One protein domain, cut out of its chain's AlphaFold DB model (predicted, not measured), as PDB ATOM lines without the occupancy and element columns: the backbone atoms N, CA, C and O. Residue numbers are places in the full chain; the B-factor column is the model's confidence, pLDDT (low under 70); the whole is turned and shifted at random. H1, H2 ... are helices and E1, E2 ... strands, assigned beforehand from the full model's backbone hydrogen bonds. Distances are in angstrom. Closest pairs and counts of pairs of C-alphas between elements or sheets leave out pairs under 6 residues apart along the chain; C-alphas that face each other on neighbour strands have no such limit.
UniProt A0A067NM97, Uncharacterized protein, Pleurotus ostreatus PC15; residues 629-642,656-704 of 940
ATOM      1  N   GLU A 629    -136.000 139.262 115.207       83.19
ATOM      2  CA  GLU A 629    -134.826 139.513 116.069       83.19
ATOM      3  C   GLU A 629    -134.588 141.026 116.216       83.19
ATOM      4  O   GLU A 629    -134.127 141.697 115.285       83.19
ATOM      5  N   GLU A 630    -134.897 141.544 117.402       91.31
ATOM      6  CA  GLU A 630    -134.572 142.884 117.871       91.31
ATOM      7  C   GLU A 630    -133.698 142.717 119.106       91.31
ATOM      8  O   GLU A 630    -134.035 141.953 120.009       91.31
ATOM      9  N   GLY A 631    -132.552 143.385 119.135       93.19
ATOM     10  CA  GLY A 631    -131.572 143.129 120.177       93.19
ATOM     11  C   GLY A 631    -130.459 144.157 120.227       93.19
ATOM     12  O   GLY A 631    -130.416 145.104 119.442       93.19
ATOM     13  N   HIS A 632    -129.557 143.944 121.176       95.31
ATOM     14  CA  HIS A 632    -128.374 144.762 121.385       95.31
ATOM     15  C   HIS A 632    -127.128 143.924 121.084       95.31
ATOM     16  O   HIS A 632    -127.024 142.782 121.527       95.31
ATOM     17  N   VAL A 633    -126.207 144.478 120.303       95.50
ATOM     18  CA  VAL A 633    -124.925 143.872 119.913       95.50
ATOM     19  C   VAL A 633    -123.859 144.954 120.026       95.50
ATOM     20  O   VAL A 633    -124.169 146.125 119.811       95.50
ATOM     21  N   ASP A 634    -122.617 144.597 120.357       95.25
ATOM     22  CA  ASP A 634    -121.539 145.585 120.411       95.25
ATOM     23  C   ASP A 634    -121.399 146.304 119.046       95.25
ATOM     24  O   ASP A 634    -121.389 145.643 118.002       95.25
ATOM     25  N   PRO A 635    -121.305 147.647 118.997       95.81
ATOM     26  CA  PRO A 635    -121.129 148.375 117.742       95.81
ATOM     27  C   PRO A 635    -119.908 147.939 116.918       95.81
ATOM     28  O   PRO A 635    -119.927 148.101 115.699       95.81
ATOM     29  N   SER A 636    -118.867 147.387 117.552       96.50
ATOM     30  CA  SER A 636    -117.661 146.871 116.892       96.50
ATOM     31  C   SER A 636    -117.857 145.505 116.218       96.50
ATOM     32  O   SER A 636    -117.198 145.226 115.215       96.50
ATOM     33  N   ASP A 637    -118.828 144.704 116.670       96.94
ATOM     34  CA  ASP A 637    -119.241 143.443 116.035       96.94
ATOM     35  C   ASP A 637    -120.073 143.659 114.754       96.94
ATOM     36  O   ASP A 637    -120.439 142.694 114.073       96.94
ATOM     37  N   LEU A 638    -120.404 144.908 114.408       97.25
ATOM     38  CA  LEU A 638    -121.282 145.263 113.293       97.25
ATOM     39  C   LEU A 638    -120.512 145.973 112.175       97.25
ATOM     40  O   LEU A 638    -120.072 147.111 112.322       97.25
ATOM     41  N   GLN A 639    -120.439 145.345 111.001       97.50
ATOM     42  CA  GLN A 639    -119.875 145.968 109.805       97.50
ATOM     43  C   GLN A 639    -120.988 146.449 108.865       97.50
ATOM     44  O   GLN A 639    -121.962 145.738 108.601       97.50
ATOM     45  N   ASP A 640    -120.848 147.671 108.347       97.69
ATOM     46  CA  ASP A 640    -121.824 148.248 107.423       97.69
ATOM     47  C   ASP A 640    -121.798 147.556 106.062       97.69
ATOM     48  O   ASP A 640    -120.754 147.392 105.427       97.69
ATOM     49  N   ALA A 641    -122.984 147.190 105.576       96.31
ATOM     50  CA  ALA A 641    -123.134 146.614 104.255       96.31
ATOM     51  C   ALA A 641    -122.832 147.700 103.207       96.31
ATOM     52  O   ALA A 641    -123.503 148.739 103.205       96.31
ATOM     53  N   PRO A 642    -121.879 147.476 102.280       94.81
ATOM     54  CA  PRO A 642    -121.497 148.488 101.304       94.81
ATOM     55  C   PRO A 642    -122.725 148.928 100.493       94.81
ATOM     56  O   PRO A 642    -123.560 148.080 100.151       94.81
ATOM     57  N   ASN A 656    -138.398 154.068 101.556       94.31
ATOM     58  CA  ASN A 656    -138.769 155.068 102.552       94.31
ATOM     59  C   ASN A 656    -137.511 155.827 102.999       94.31
ATOM     60  O   ASN A 656    -136.688 155.294 103.741       94.31
ATOM     61  N   ARG A 657    -137.413 157.094 102.582       95.81
ATOM     62  CA  ARG A 657    -136.269 157.974 102.864       95.81
ATOM     63  C   ARG A 657    -135.992 158.180 104.354       95.81
ATOM     64  O   ARG A 657    -134.840 158.386 104.707       95.81
ATOM     65  N   ILE A 658    -137.011 158.108 105.212       96.12
ATOM     66  CA  ILE A 658    -136.844 158.247 106.667       96.12
ATOM     67  C   ILE A 658    -136.088 157.027 107.206       96.12
ATOM     68  O   ILE A 658    -135.116 157.166 107.940       96.12
ATOM     69  N   LEU A 659    -136.440 155.823 106.747       96.19
ATOM     70  CA  LEU A 659    -135.687 154.609 107.076       96.19
ATOM     71  C   LEU A 659    -134.258 154.622 106.516       96.19
ATOM     72  O   LEU A 659    -133.374 154.025 107.125       96.19
ATOM     73  N   ASP A 660    -134.026 155.284 105.379       95.50
ATOM     74  CA  ASP A 660    -132.688 155.485 104.798       95.50
ATOM     75  C   ASP A 660    -131.833 156.511 105.570       95.50
ATOM     76  O   ASP A 660    -130.630 156.584 105.336       95.50
ATOM     77  N   GLN A 661    -132.432 157.279 106.488       96.62
ATOM     78  CA  GLN A 661    -131.752 158.253 107.354       96.62
ATOM     79  C   GLN A 661    -131.592 157.756 108.801       96.62
ATOM     80  O   GLN A 661    -130.606 158.089 109.450       96.62
ATOM     81  N   LEU A 662    -132.541 156.959 109.307       97.50
ATOM     82  CA  LEU A 662    -132.550 156.474 110.694       97.50
ATOM     83  C   LEU A 662    -131.810 155.143 110.910       97.50
ATOM     84  O   LEU A 662    -131.346 154.883 112.020       97.50
ATOM     85  N   ALA A 663    -131.694 154.291 109.885       97.81
ATOM     86  CA  ALA A 663    -131.108 152.957 110.033       97.81
ATOM     87  C   ALA A 663    -130.154 152.582 108.892       97.81
ATOM     88  O   ALA A 663    -130.512 152.622 107.709       97.81
ATOM     89  N   VAL A 664    -128.960 152.129 109.273       97.38
ATOM     90  CA  VAL A 664    -127.921 151.634 108.364       97.38
ATOM     91  C   VAL A 664    -128.046 150.119 108.240       97.38
ATOM     92  O   VAL A 664    -128.302 149.421 109.220       97.38
ATOM     93  N   LYS A 665    -127.875 149.594 107.027       97.31
ATOM     94  CA  LYS A 665    -127.850 148.149 106.793       97.31
ATOM     95  C   LYS A 665    -126.471 147.601 107.146       97.31
ATOM     96  O   LYS A 665    -125.487 148.059 106.576       97.31
ATOM     97  N   CYS A 666    -126.407 146.593 108.002       97.50
ATOM     98  CA  CYS A 666    -125.168 145.993 108.491       97.50
ATOM     99  C   CYS A 666    -125.245 144.458 108.490       97.50
ATOM    100  O   CYS A 666    -126.258 143.862 108.107       97.50
ATOM    101  N   TYR A 667    -124.164 143.816 108.913       97.38
ATOM    102  CA  TYR A 667    -124.106 142.401 109.263       97.38
ATOM    103  C   TYR A 667    -123.163 142.198 110.458       97.38
ATOM    104  O   TYR A 667    -122.304 143.040 110.725       97.38
ATOM    105  N   LYS A 668    -123.332 141.087 111.184       96.94
ATOM    106  CA  LYS A 668    -122.430 140.701 112.282       96.94
ATOM    107  C   LYS A 668    -121.104 140.221 111.682       96.94
ATOM    108  O   LYS A 668    -121.133 139.417 110.754       96.94
ATOM    109  N   VAL A 669    -119.955 140.642 112.212       97.06
ATOM    110  CA  VAL A 669    -118.622 140.217 111.727       97.06
ATOM    111  C   VAL A 669    -118.471 138.690 111.788       97.06
ATOM    112  O   VAL A 669    -117.977 138.079 110.844       97.06
ATOM    113  N   VAL A 670    -118.999 138.065 112.847       96.75
ATOM    114  CA  VAL A 670    -119.025 136.602 113.040       96.75
ATOM    115  C   VAL A 670    -119.933 135.876 112.030       96.75
ATOM    116  O   VAL A 670    -119.699 134.711 111.716       96.75
ATOM    117  N   ASN A 671    -120.966 136.537 111.494       95.81
ATOM    118  CA  ASN A 671    -121.876 135.953 110.504       95.81
ATOM    119  C   ASN A 671    -122.318 136.994 109.451       95.81
ATOM    120  O   ASN A 671    -123.413 137.558 109.558       95.81
ATOM    121  N   PRO A 672    -121.511 137.213 108.393       96.38
ATOM    122  CA  PRO A 672    -121.805 138.194 107.348       96.38
ATOM    123  C   PRO A 672    -122.956 137.789 106.406       96.38
ATOM    124  O   PRO A 672    -123.316 138.553 105.510       96.38
ATOM    125  N   THR A 673    -123.538 136.593 106.566       95.81
ATOM    126  CA  THR A 673    -124.657 136.132 105.723       95.81
ATOM    127  C   THR A 673    -125.994 136.739 106.154       95.81
ATOM    128  O   THR A 673    -126.827 137.074 105.306       95.81
ATOM    129  N   VAL A 674    -126.192 136.944 107.462       95.62
ATOM    130  CA  VAL A 674    -127.424 137.515 108.014       95.62
ATOM    131  C   VAL A 674    -127.329 139.035 107.990       95.62
ATOM    132  O   VAL A 674    -126.368 139.642 108.457       95.62
ATOM    133  N   ASN A 675    -128.343 139.654 107.395       96.06
ATOM    134  CA  ASN A 675    -128.382 141.086 107.149       96.06
ATOM    135  C   ASN A 675    -129.304 141.751 108.171       96.06
ATOM    136  O   ASN A 675    -130.489 141.433 108.219       96.06
ATOM    137  N   TYR A 676    -128.764 142.707 108.917       97.00
ATOM    138  CA  TYR A 676    -129.454 143.449 109.966       97.00
ATOM    139  C   TYR A 676    -129.584 144.934 109.595       97.00
ATOM    140  O   TYR A 676    -128.980 145.426 108.635       97.00
ATOM    141  N   TRP A 677    -130.374 145.661 110.378       97.56
ATOM    142  CA  TRP A 677    -130.489 147.113 110.350       97.56
ATOM    143  C   TRP A 677    -130.121 147.652 111.724       97.56
ATOM    144  O   TRP A 677    -130.843 147.413 112.689       97.56
ATOM    145  N   ARG A 678    -129.002 148.373 111.815       97.19
ATOM    146  CA  ARG A 678    -128.569 149.042 113.046       97.19
ATOM    147  C   ARG A 678    -129.024 150.493 113.068       97.19
ATOM    148  O   ARG A 678    -129.188 151.124 112.020       97.19
ATOM    149  N   CYS A 679    -129.168 151.039 114.265       98.00
ATOM    150  CA  CYS A 679    -129.401 152.465 114.456       98.00
ATOM    151  C   CYS A 679    -128.266 153.314 113.847       98.00
ATOM    152  O   CYS A 679    -127.086 152.997 114.024       98.00
ATOM    153  N   ILE A 680    -128.614 154.424 113.179       97.69
ATOM    154  CA  ILE A 680    -127.647 155.402 112.637       97.69
ATOM    155  C   ILE A 680    -126.699 155.956 113.714       97.69
ATOM    156  O   ILE A 680    -125.527 156.199 113.437       97.69
ATOM    157  N   GLY A 681    -127.174 156.073 114.958       96.12
ATOM    158  CA  GLY A 681    -126.384 156.507 116.115       96.12
ATOM    159  C   GLY A 681    -125.362 155.483 116.623       96.12
ATOM    160  O   GLY A 681    -124.678 155.754 117.602       96.12
ATOM    161  N   SER A 682    -125.245 154.306 115.994       95.31
ATOM    162  CA  SER A 682    -124.257 153.267 116.344       95.31
ATOM    163  C   SER A 682    -124.324 152.777 117.801       95.31
ATOM    164  O   SER A 682    -123.333 152.339 118.363       95.31
ATOM    165  N   CYS A 683    -125.508 152.821 118.411       94.25
ATOM    166  CA  CYS A 683    -125.775 152.506 119.820       94.25
ATOM    167  C   CYS A 683    -126.032 151.012 120.114       94.25
ATOM    168  O   CYS A 683    -126.785 150.694 121.030       94.25
ATOM    169  N   GLY A 684    -125.522 150.106 119.280       95.31
ATOM    170  CA  GLY A 684    -125.673 148.653 119.433       95.31
ATOM    171  C   GLY A 684    -127.062 148.058 119.142       95.31
ATOM    172  O   GLY A 684    -127.161 146.863 118.869       95.31
ATOM    173  N   TRP A 685    -128.136 148.858 119.119       97.00
ATOM    174  CA  TRP A 685    -129.473 148.377 118.736       97.00
ATOM    175  C   TRP A 685    -129.516 147.926 117.269       97.00
ATOM    176  O   TRP A 685    -129.162 148.689 116.355       97.00
ATOM    177  N   ILE A 686    -129.998 146.699 117.059       97.25
ATOM    178  CA  ILE A 686    -130.194 146.062 115.757       97.25
ATOM    179  C   ILE A 686    -131.600 145.477 115.609       97.25
ATOM    180  O   ILE A 686    -132.239 145.071 116.579       97.25
ATOM    181  N   LEU A 687    -132.039 145.375 114.355       96.56
ATOM    182  CA  LEU A 687    -133.292 144.746 113.961       96.56
ATOM    183  C   LEU A 687    -133.117 143.954 112.655       96.56
ATOM    184  O   LEU A 687    -132.543 144.459 111.687       96.56
ATOM    185  N   SER A 688    -133.624 142.725 112.598       95.62
ATOM    186  CA  SER A 688    -133.547 141.846 111.418       95.62
ATOM    187  C   SER A 688    -134.358 142.371 110.220       95.62
ATOM    188  O   SER A 688    -133.804 142.626 109.144       95.62
ATOM    189  N   ARG A 689    -135.670 142.596 110.381       94.75
ATOM    190  CA  ARG A 689    -136.556 143.128 109.326       94.75
ATOM    191  C   ARG A 689    -136.726 144.648 109.429       94.75
ATOM    192  O   ARG A 689    -136.913 145.209 110.500       94.75
ATOM    193  N   ARG A 690    -136.719 145.356 108.290       93.94
ATOM    194  CA  ARG A 690    -136.728 146.836 108.235       93.94
ATOM    195  C   ARG A 690    -138.100 147.467 108.551       93.94
ATOM    196  O   ARG A 690    -138.741 148.044 107.671       93.94
ATOM    197  N   SER A 691    -138.556 147.359 109.796       94.12
ATOM    198  CA  SER A 691    -139.829 147.927 110.259       94.12
ATOM    199  C   SER A 691    -139.724 149.426 110.546       94.12
ATOM    200  O   SER A 691    -138.889 149.852 111.343       94.12
ATOM    201  N   LEU A 692    -140.610 150.228 109.939       93.12
ATOM    202  CA  LEU A 692    -140.706 151.669 110.204       93.12
ATOM    203  C   LEU A 692    -140.957 151.946 111.687       93.12
ATOM    204  O   LEU A 692    -140.204 152.698 112.289       93.12
ATOM    205  N   ILE A 693    -141.968 151.287 112.261       90.69
ATOM    206  CA  ILE A 693    -142.453 151.542 113.623       90.69
ATOM    207  C   ILE A 693    -141.357 151.255 114.656       90.69
ATOM    208  O   ILE A 693    -141.098 152.097 115.510       90.69
ATOM    209  N   ARG A 694    -140.673 150.105 114.553       92.56
ATOM    210  CA  ARG A 694    -139.589 149.736 115.482       92.56
ATOM    211  C   ARG A 694    -138.391 150.689 115.363       92.56
ATOM    212  O   ARG A 694    -137.878 151.141 116.381       92.56
ATOM    213  N   ILE A 695    -138.002 151.061 114.138       95.38
ATOM    214  CA  ILE A 695    -136.889 151.996 113.899       95.38
ATOM    215  C   ILE A 695    -137.228 153.409 114.403       95.38
ATOM    216  O   ILE A 695    -136.401 154.015 115.075       95.38
ATOM    217  N   THR A 696    -138.437 153.935 114.172       94.44
ATOM    218  CA  THR A 696    -138.833 155.249 114.719       94.44
ATOM    219  C   THR A 696    -139.000 155.222 116.237       94.44
ATOM    220  O   THR A 696    -138.605 156.185 116.891       94.44
ATOM    221  N   ARG A 697    -139.519 154.120 116.805       91.19
ATOM    222  CA  ARG A 697    -139.613 153.894 118.259       91.19
ATOM    223  C   ARG A 697    -138.235 153.966 118.909       91.19
ATOM    224  O   ARG A 697    -138.074 154.693 119.874       91.19
ATOM    225  N   HIS A 698    -137.242 153.267 118.363       94.25
ATOM    226  CA  HIS A 698    -135.883 153.316 118.896       94.25
ATOM    227  C   HIS A 698    -135.208 154.680 118.656       94.25
ATOM    228  O   HIS A 698    -134.681 155.299 119.581       94.25
ATOM    229  N   CYS A 699    -135.216 155.180 117.416       95.25
ATOM    230  CA  CYS A 699    -134.426 156.358 117.057       95.25
ATOM    231  C   CYS A 699    -134.936 157.670 117.666       95.25
ATOM    232  O   CYS A 699    -134.130 158.586 117.788       95.25
ATOM    233  N   LYS A 700    -136.215 157.799 118.055       91.38
ATOM    234  CA  LYS A 700    -136.715 159.026 118.709       91.38
ATOM    235  C   LYS A 700    -136.111 159.230 120.113       91.38
ATOM    236  O   LYS A 700    -135.830 160.366 120.487       91.38
ATOM    237  N   ASP A 701    -135.862 158.136 120.838       88.25
ATOM    238  CA  ASP A 701    -135.391 158.146 122.232       88.25
ATOM    239  C   ASP A 701    -133.866 157.935 122.342       88.25
ATOM    240  O   ASP A 701    -133.234 158.369 123.302       88.25
ATOM    241  N   CYS A 702    -133.236 157.313 121.340       91.75
ATOM    242  CA  CYS A 702    -131.810 156.985 121.362       91.75
ATOM    243  C   CYS A 702    -130.886 158.222 121.404       91.75
ATOM    244  O   CYS A 702    -130.606 158.832 120.374       91.75
ATOM    245  N   ASN A 703    -130.296 158.528 122.565       87.88
ATOM    246  CA  ASN A 703    -129.398 159.682 122.750       87.88
ATOM    247  C   ASN A 703    -128.139 159.711 121.851       87.88
ATOM    248  O   ASN A 703    -127.521 160.766 121.738       87.88
ATOM    249  N   LYS A 704    -127.754 158.606 121.189       92.00
ATOM    250  CA  LYS A 704    -126.645 158.603 120.211       92.00
ATOM    251  C   LYS A 704    -127.090 158.981 118.780       92.00
ATOM    252  O   LYS A 704    -126.253 159.113 117.892       92.00
TER     253      LYS A 704
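What this domain is: This is residues 629 to 642 and 656 to 704 of the 940 residues of an uncharacterized protein of Pleurotus ostreatus PC15 (UniProt A0A067NM97). A strongly twisted sheet of five strands, with the long hairpin E3 and E4 in its middle, has the helix H2 over one face, making two layers, while the short helix H1 only grazes the sheet. E5 and then E1 lie on one side of the hairpin and E2 on the other, in the order E1 E5 E4 E3 E2, all antiparallel. The 63 printed residues hold two named helices and five named strands, in the order E1 E2 H1 E3 E4 E5 H2, a mixed class. The whole is compact, with a radius of gyration of the C-alphas of 10.6 A, and rounded, spanning 29 by 23 by 20 A.

How they stand to each other: Edge strand E1, residues 630 to 632, is antiparallel to E5, residues 685 to 687, with N 686 and O 631 2.9 A apart. Edge strand E2, residues 638 to 640, is antiparallel to E3, residues 663 to 668, with N 667 and O 639 2.9 A apart. E3, E4, residues 671 to 679, and E5 form a meander, each strand the antiparallel neighbour of the one before; N 666 and O 676 are 2.9 A apart, N 677 and O 687 2.8 A. H1, residues 659 to 662, touches H2, residues 692 to 701; their closest C-alphas, of Leu 659 and Leu 692, are 6.6 A apart. H2 has a height over the sheet of 9.5 A and runs along the strands, at 24 degrees to E4 on the local plane. In H2, 5 of 6 O i to N i+4 pairs are within hydrogen-bond range; H1 is too short for such a pair.

Where its parts are: E1 begins at C-alpha 630 (-134.572, 142.884, 117.871). E3 measures 15.2 A, and E4, which bends by 92 degrees at residue 674, 18.6 A. H2 measures 14.7 A and ends at C-alpha 701 (-135.391, 158.146, 122.232).

The domain as a whole: The C-alphas farthest apart, of Thr 673 and Asp 701, are 29.5 A apart. Residues 643 to 655 are cut out, leaving 18.5 A between C-alphas 642 and 656. The links printed whole are tight. No printed residue has pLDDT under 70.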